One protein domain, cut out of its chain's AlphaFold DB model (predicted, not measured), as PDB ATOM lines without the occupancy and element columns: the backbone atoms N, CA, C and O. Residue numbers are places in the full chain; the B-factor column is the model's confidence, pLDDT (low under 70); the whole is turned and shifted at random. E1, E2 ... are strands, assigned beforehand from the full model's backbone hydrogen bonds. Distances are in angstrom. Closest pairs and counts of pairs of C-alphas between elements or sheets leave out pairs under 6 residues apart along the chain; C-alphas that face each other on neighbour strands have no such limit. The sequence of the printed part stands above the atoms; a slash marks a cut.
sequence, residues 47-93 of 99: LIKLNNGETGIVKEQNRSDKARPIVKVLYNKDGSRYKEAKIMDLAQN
ATOM      1  N   LEU A  47      86.050 121.896  86.056       94.88
ATOM      2  CA  LEU A  47      87.426 121.470  85.804       94.88
ATOM      3  C   LEU A  47      87.893 120.563  86.939       94.88
ATOM      4  O   LEU A  47      87.738 120.896  88.112       94.88
ATOM      5  N   ILE A  48      88.481 119.430  86.578       94.56
ATOM      6  CA  ILE A  48      88.952 118.427  87.525       94.56
ATOM      7  C   ILE A  48      90.366 117.973  87.181       94.56
ATOM      8  O   ILE A  48      90.754 117.901  86.009       94.56
ATOM      9  N   LYS A  49      91.117 117.606  88.216       95.81
ATOM     10  CA  LYS A  49      92.401 116.930  88.080       95.81
ATOM     11  C   LYS A  49      92.227 115.458  88.418       95.81
ATOM     12  O   LYS A  49      91.588 115.118  89.413       95.81
ATOM     13  N   LEU A  50      92.785 114.592  87.587       95.88
ATOM     14  CA  LEU A  50      92.810 113.157  87.825       95.88
ATOM     15  C   LEU A  50      94.114 112.758  88.523       95.88
ATOM     16  O   LEU A  50      95.153 113.406  88.379       95.88
ATOM     17  N   ASN A  51      94.074 111.660  89.272       96.38
ATOM     18  CA  ASN A  51      95.225 111.108  89.992       96.38
ATOM     19  C   ASN A  51      96.398 110.690  89.085       96.38
ATOM     20  O   ASN A  51      97.527 110.608  89.558       96.38
ATOM     21  N   ASN A  52      96.161 110.461  87.793       95.00
ATOM     22  CA  ASN A  52      97.212 110.214  86.798       95.00
ATOM     23  C   ASN A  52      97.893 111.507  86.289       95.00
ATOM     24  O   ASN A  52      98.776 111.443  85.432       95.00
ATOM     25  N   GLY A  53      97.483 112.672  86.795       95.25
ATOM     26  CA  GLY A  53      98.000 113.985  86.420       95.25
ATOM     27  C   GLY A  53      97.264 114.650  85.256       95.25
ATOM     28  O   GLY A  53      97.478 115.839  85.030       95.25
ATOM     29  N   GLU A  54      96.386 113.938  84.543       96.00
ATOM     30  CA  GLU A  54      95.573 114.518  83.471       96.00
ATOM     31  C   GLU A  54      94.561 115.532  84.036       96.00
ATOM     32  O   GLU A  54      94.083 115.414  85.169       96.00
ATOM     33  N   THR A  55      94.210 116.536  83.231       96.06
ATOM     34  CA  THR A  55      93.181 117.530  83.578       96.06
ATOM     35  C   THR A  55      92.048 117.471  82.567       96.06
ATOM     36  O   THR A  55      92.268 117.446  81.350       96.06
ATOM     37  N   GLY A  56      90.821 117.457  83.071       95.62
ATOM     38  CA  GLY A  56      89.619 117.353  82.259       95.62
ATOM     39  C   GLY A  56      88.501 118.250  82.757       95.62
ATOM     40  O   GLY A  56      88.621 118.938  83.767       95.62
ATOM     41  N   ILE A  57      87.402 118.224  82.021       96.88
ATOM     42  CA  ILE A  57      86.157 118.892  82.378       96.88
ATOM     43  C   ILE A  57      85.050 117.850  82.490       96.88
ATOM     44  O   ILE A  57      84.978 116.917  81.680       96.88
ATOM     45  N   VAL A  58      84.179 117.990  83.484       96.88
ATOM     46  CA  VAL A  58      83.001 117.130  83.606       96.88
ATOM     47  C   VAL A  58      82.071 117.398  82.426       96.88
ATOM     48  O   VAL A  58      81.544 118.501  82.272       96.88
ATOM     49  N   LYS A  59      81.876 116.381  81.585       96.50
ATOM     50  CA  LYS A  59      80.965 116.433  80.438       96.50
ATOM     51  C   LYS A  59      79.539 116.123  80.879       96.50
ATOM     52  O   LYS A  59      78.609 116.794  80.443       96.50
ATOM     53  N   GLU A  60      79.376 115.079  81.684       95.88
ATOM     54  CA  GLU A  60      78.066 114.517  81.999       95.88
ATOM     55  C   GLU A  60      78.083 113.788  83.346       95.88
ATOM     56  O   GLU A  60      79.077 113.160  83.715       95.88
ATOM     57  N   GLN A  61      76.974 113.869  84.082       93.25
ATOM     58  CA  GLN A  61      76.790 113.123  85.325       93.25
ATOM     59  C   GLN A  61      76.502 111.658  85.017       93.25
ATOM     60  O   GLN A  61      75.659 111.355  84.174       93.25
ATOM     61  N   ASN A  62      77.140 110.747  85.747       90.38
ATOM     62  CA  ASN A  62      76.798 109.340  85.635       90.38
ATOM     63  C   ASN A  62      75.538 109.037  86.470       90.38
ATOM     64  O   ASN A  62      75.434 109.431  87.633       90.38
ATOM     65  N   ARG A  63      74.557 108.364  85.854       83.06
ATOM     66  CA  ARG A  63      73.286 108.000  86.501       83.06
ATOM     67  C   ARG A  63      73.442 106.874  87.521       83.06
ATOM     68  O   ARG A  63      72.645 106.820  88.454       83.06
ATOM     69  N   SER A  64      74.421 105.983  87.343       83.75
ATOM     70  CA  SER A  64      74.672 104.877  88.274       83.75
ATOM     71  C   SER A  64      75.512 105.315  89.475       83.75
ATOM     72  O   SER A  64      75.247 104.862  90.585       83.75
ATOM     73  N   ASP A  65      76.472 106.224  89.273       87.00
ATOM     74  CA  ASP A  65      77.338 106.742  90.336       87.00
ATOM     75  C   ASP A  65      77.692 108.226  90.132       87.00
ATOM     76  O   ASP A  65      78.586 108.600  89.371       87.00
ATOM     77  N   LYS A  66      77.032 109.099  90.894       84.88
ATOM     78  CA  LYS A  66      77.247 110.555  90.858       84.88
ATOM     79  C   LYS A  66      78.656 110.995  91.254       84.88
ATOM     80  O   LYS A  66      79.053 112.125  90.963       84.88
ATOM     81  N   ALA A  67      79.405 110.139  91.945       88.31
ATOM     82  CA  ALA A  67      80.788 110.402  92.314       88.31
ATOM     83  C   ALA A  67      81.762 110.145  91.160       88.31
ATOM     84  O   ALA A  67      82.941 110.489  91.278       88.31
ATOM     85  N   ARG A  68      81.289 109.526  90.072       93.56
ATOM     86  CA  ARG A  68      82.108 109.053  88.956       93.56
ATOM     87  C   ARG A  68      81.537 109.551  87.624       93.56
ATOM     88  O   ARG A  68      80.985 108.770  86.856       93.56
ATOM     89  N   PRO A  69      81.647 110.864  87.352       95.69
ATOM     90  CA  PRO A  69      81.111 111.465  86.138       95.69
ATOM     91  C   PRO A  69      81.833 110.989  84.872       95.69
ATOM     92  O   PRO A  69      82.934 110.436  84.917       95.69
ATOM     93  N   ILE A  70      81.238 111.301  83.723       97.00
ATOM     94  CA  ILE A  70      81.898 111.211  82.426       97.00
ATOM     95  C   ILE A  70      82.695 112.497  82.201       97.00
ATOM     96  O   ILE A  70      82.162 113.612  82.252       97.00
ATOM     97  N   VAL A  71      83.985 112.346  81.928       97.06
ATOM     98  CA  VAL A  71      84.963 113.433  81.837       97.06
ATOM     99  C   VAL A  71      85.485 113.537  80.413       97.06
ATOM    100  O   VAL A  71      85.827 112.538  79.786       97.06
ATOM    101  N   LYS A  72      85.594 114.765  79.908       97.00
ATOM    102  CA  LYS A  72      86.356 115.084  78.701       97.00
ATOM    103  C   LYS A  72      87.749 115.544  79.124       97.00
ATOM    104  O   LYS A  72      87.893 116.631  79.679       97.00
ATOM    105  N   VAL A  73      88.765 114.724  78.883       96.12
ATOM    106  CA  VAL A  73      90.160 115.057  79.191       96.12
ATOM    107  C   VAL A  73      90.680 116.048  78.152       96.12
ATOM    108  O   VAL A  73      90.490 115.867  76.947       96.12
ATOM    109  N   LEU A  74      91.291 117.129  78.633       94.94
ATOM    110  CA  LEU A  74      91.749 118.255  77.818       94.94
ATOM    111  C   LEU A  74      93.274 118.357  77.794       94.94
ATOM    112  O   LEU A  74      93.837 118.717  76.761       94.94
ATOM    113  N   TYR A  75      93.928 118.016  78.907       95.44
ATOM    114  CA  TYR A  75      95.371 118.153  79.077       95.44
ATOM    115  C   TYR A  75      95.999 116.871  79.625       95.44
ATOM    116  O   TYR A  75      95.448 116.225  80.521       95.44
ATOM    117  N   ASN A  76      97.172 116.544  79.093       93.81
ATOM    118  CA  ASN A  76      98.071 115.507  79.584       93.81
ATOM    119  C   ASN A  76      98.686 115.893  80.937       93.81
ATOM    120  O   ASN A  76      98.637 117.050  81.361       93.81
ATOM    121  N   LYS A  77      99.349 114.926  81.585       93.88
ATOM    122  CA  LYS A  77     100.081 115.137  82.847       93.88
ATOM    123  C   LYS A  77     101.178 116.211  82.784       93.88
ATOM    124  O   LYS A  77     101.547 116.755  83.817       93.88
ATOM    125  N   ASP A  78     101.712 116.481  81.594       93.38
ATOM    126  CA  ASP A  78     102.745 117.491  81.331       93.38
ATOM    127  C   ASP A  78     102.157 118.873  80.990       93.38
ATOM    128  O   ASP A  78     102.898 119.808  80.701       93.38
ATOM    129  N   GLY A  79     100.826 119.013  81.017       90.31
ATOM    130  CA  GLY A  79     100.119 120.243  80.670       90.31
ATOM    131  C   GLY A  79      99.904 120.447  79.169       90.31
ATOM    132  O   GLY A  79      99.238 121.406  78.779       90.31
ATOM    133  N   SER A  80     100.404 119.553  78.307       93.38
ATOM    134  CA  SER A  80     100.137 119.631  76.871       93.38
ATOM    135  C   SER A  80      98.671 119.318  76.570       93.38
ATOM    136  O   SER A  80      98.046 118.456  77.193       93.38
ATOM    137  N   ARG A  81      98.090 120.036  75.607       92.25
ATOM    138  CA  ARG A  81      96.694 119.839  75.207       92.25
ATOM    139  C   ARG A  81      96.563 118.586  74.342       92.25
ATOM    140  O   ARG A  81      97.325 118.403  73.393       92.25
ATOM    141  N   TYR A  82      95.553 117.767  74.611       88.31
ATOM    142  CA  TYR A  82      95.180 116.677  73.715       88.31
ATOM    143  C   TYR A  82      94.719 117.227  72.357       88.31
ATOM    144  O   TYR A  82      93.883 118.131  72.303       88.31
ATOM    145  N   LYS A  83      95.241 116.663  71.258       83.94
ATOM    146  CA  LYS A  83      94.795 117.003  69.891       83.94
ATOM    147  C   LYS A  83      93.354 116.558  69.643       83.94
ATOM    148  O   LYS A  83      92.581 117.294  69.040       83.94
ATOM    149  N   GLU A  84      92.992 115.395  70.171       85.81
ATOM    150  CA  GLU A  84      91.644 114.842  70.120       85.81
ATOM    151  C   GLU A  84      91.107 114.664  71.534       85.81
ATOM    152  O   GLU A  84      91.796 114.167  72.424       85.81
ATOM    153  N   ALA A  85      89.871 115.096  71.759       79.75
ATOM    154  CA  ALA A  85      89.275 115.017  73.078       79.75
ATOM    155  C   ALA A  85      89.009 113.561  73.485       79.75
ATOM    156  O   ALA A  85      88.203 112.872  72.863       79.75
ATOM    157  N   LYS A  86      89.621 113.127  74.587       90.88
ATOM    158  CA  LYS A  86      89.420 111.799  75.174       90.88
ATOM    159  C   LYS A  86      88.250 111.850  76.157       90.88
ATOM    160  O   LYS A  86      88.314 112.560  77.159       90.88
ATOM    161  N   ILE A  87      87.168 111.127  75.868       95.19
ATOM    162  CA  ILE A  87      86.015 110.993  76.771       95.19
ATOM    163  C   ILE A  87      86.200 109.730  77.611       95.19
ATOM    164  O   ILE A  87      86.484 108.665  77.071       95.19
ATOM    165  N   MET A  88      86.047 109.847  78.928       94.31
ATOM    166  CA  MET A  88      86.221 108.744  79.869       94.31
ATOM    167  C   MET A  88      85.044 108.686  80.835       94.31
ATOM    168  O   MET A  88      84.735 109.678  81.490       94.31
ATOM    169  N   ASP A  89      84.411 107.521  80.949       95.12
ATOM    170  CA  ASP A  89      83.469 107.238  82.028       95.12
ATOM    171  C   ASP A  89      84.252 106.753  83.253       95.12
ATOM    172  O   ASP A  89      84.831 105.663  83.244       95.12
ATOM    173  N   LEU A  90      84.295 107.569  84.309       94.88
ATOM    174  CA  LEU A  90      85.029 107.204  85.516       94.88
ATOM    175  C   LEU A  90      84.394 106.014  86.240       94.88
ATOM    176  O   LEU A  90      85.110 105.323  86.965       94.88
ATOM    177  N   ALA A  91      83.101 105.731  86.055       93.81
ATOM    178  CA  ALA A  91      82.456 104.568  86.667       93.81
ATOM    179  C   ALA A  91      82.969 103.245  86.078       93.81
ATOM    180  O   ALA A  91      83.002 102.235  86.773       93.81
ATOM    181  N   GLN A  92      83.440 103.267  84.827       94.19
ATOM    182  CA  GLN A  92      84.033 102.111  84.148       94.19
ATOM    183  C   GLN A  92      85.547 101.997  84.374       94.19
ATOM    184  O   GLN A  92      86.171 101.034  83.933       94.19
ATOM    185  N   ASN A  93      86.161 102.969  85.058       90.94
ATOM    186  CA  ASN A  93      87.601 103.002  85.288       90.94
ATOM    187  C   ASN A  93      87.917 103.259  86.767       90.94
ATOM    188  O   ASN A  93      88.053 104.401  87.206       90.94
TER     189      ASN A  93
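Overview. This is residues 47 to 93 of the 99 residues of an uncharacterized protein of Pelotomaculum propionicicum (UniProt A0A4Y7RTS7). The domain is a single small, strongly twisted sheet of four strands folded back and forth, with a very short strand E1 at one edge and the long, sharply bent strand E4 at the other. The inner strands E2 and E3 form its middle, and the links E2 to E3 and E3 to E4 lie at opposite ends of the longest axis. The printed part has 47 residues with no named helix and four named strands, E1, E2, E3 and E4 along the chain; they stand in the same order across the sheet, all antiparallel, and the class is all strand. The whole is compact, with a radius of gyration of the C-alphas of 10.4 A, yet elongated, spanning 31 by 19 by 17 A.

Arrangement. The four strands make a meander, each strand the antiparallel neighbour of the one before. E1, residues 47 to 49, and E2, residues 55 to 60, form a hairpin at 127 degrees between their directions; the C-alphas of Leu 47 and Ile 57 face each other at 4.5 A, and N 48 and O 56 are within hydrogen-bond range at 2.9 A. E2 and E3, residues 70 to 75, form a hairpin at 152 degrees; the C-alphas of Gly 56 and Val 73 face each other at 3.9 A, and N 57 and O 72 are 2.9 A apart, as are N 70 and O 60. E3 and E4, residues 81 to 89, form a hairpin at 161 degrees; the C-alphas of Ile 70 and Asp 89 face each other at 4.3 A, N 73 and O 86 are 2.8 A apart, and N 82 and O 74 are 2.9 A apart. E4 bends by 88 degrees at Glu 84. The edge strands E1 and E4 are apart.

Along the chain. E1 begins with C-alpha 47 at (87.426, 121.470, 85.804) and measures 7.1 A from first to last C-alpha. E2 measures 15.5 A, from Thr 55 to Glu 60. E3, from Ile 70 at (81.898, 111.211, 82.426) to Tyr 75, also measures 15.5 A. E4, from Arg 81 to Asp 89, measures 19.5 A and ends with C-alpha 89 at (83.469, 107.238, 82.028).

Size, cuts and confidence. The two C-alphas farthest apart are those of Ser 64 and Ser 80, at 31.6 A. The strands' lines turn by 95 degrees from edge to edge of the sheet, and its C-alphas lie up to 4.7 A off their best plane. The links E1 to E2 and E3 to E4 are tight, with 5 residues each, and the link E2 to E3 is short, with 9. The printed part has no cut, the model's mean pLDDT over it is 92.8, and no printed residue is under 70.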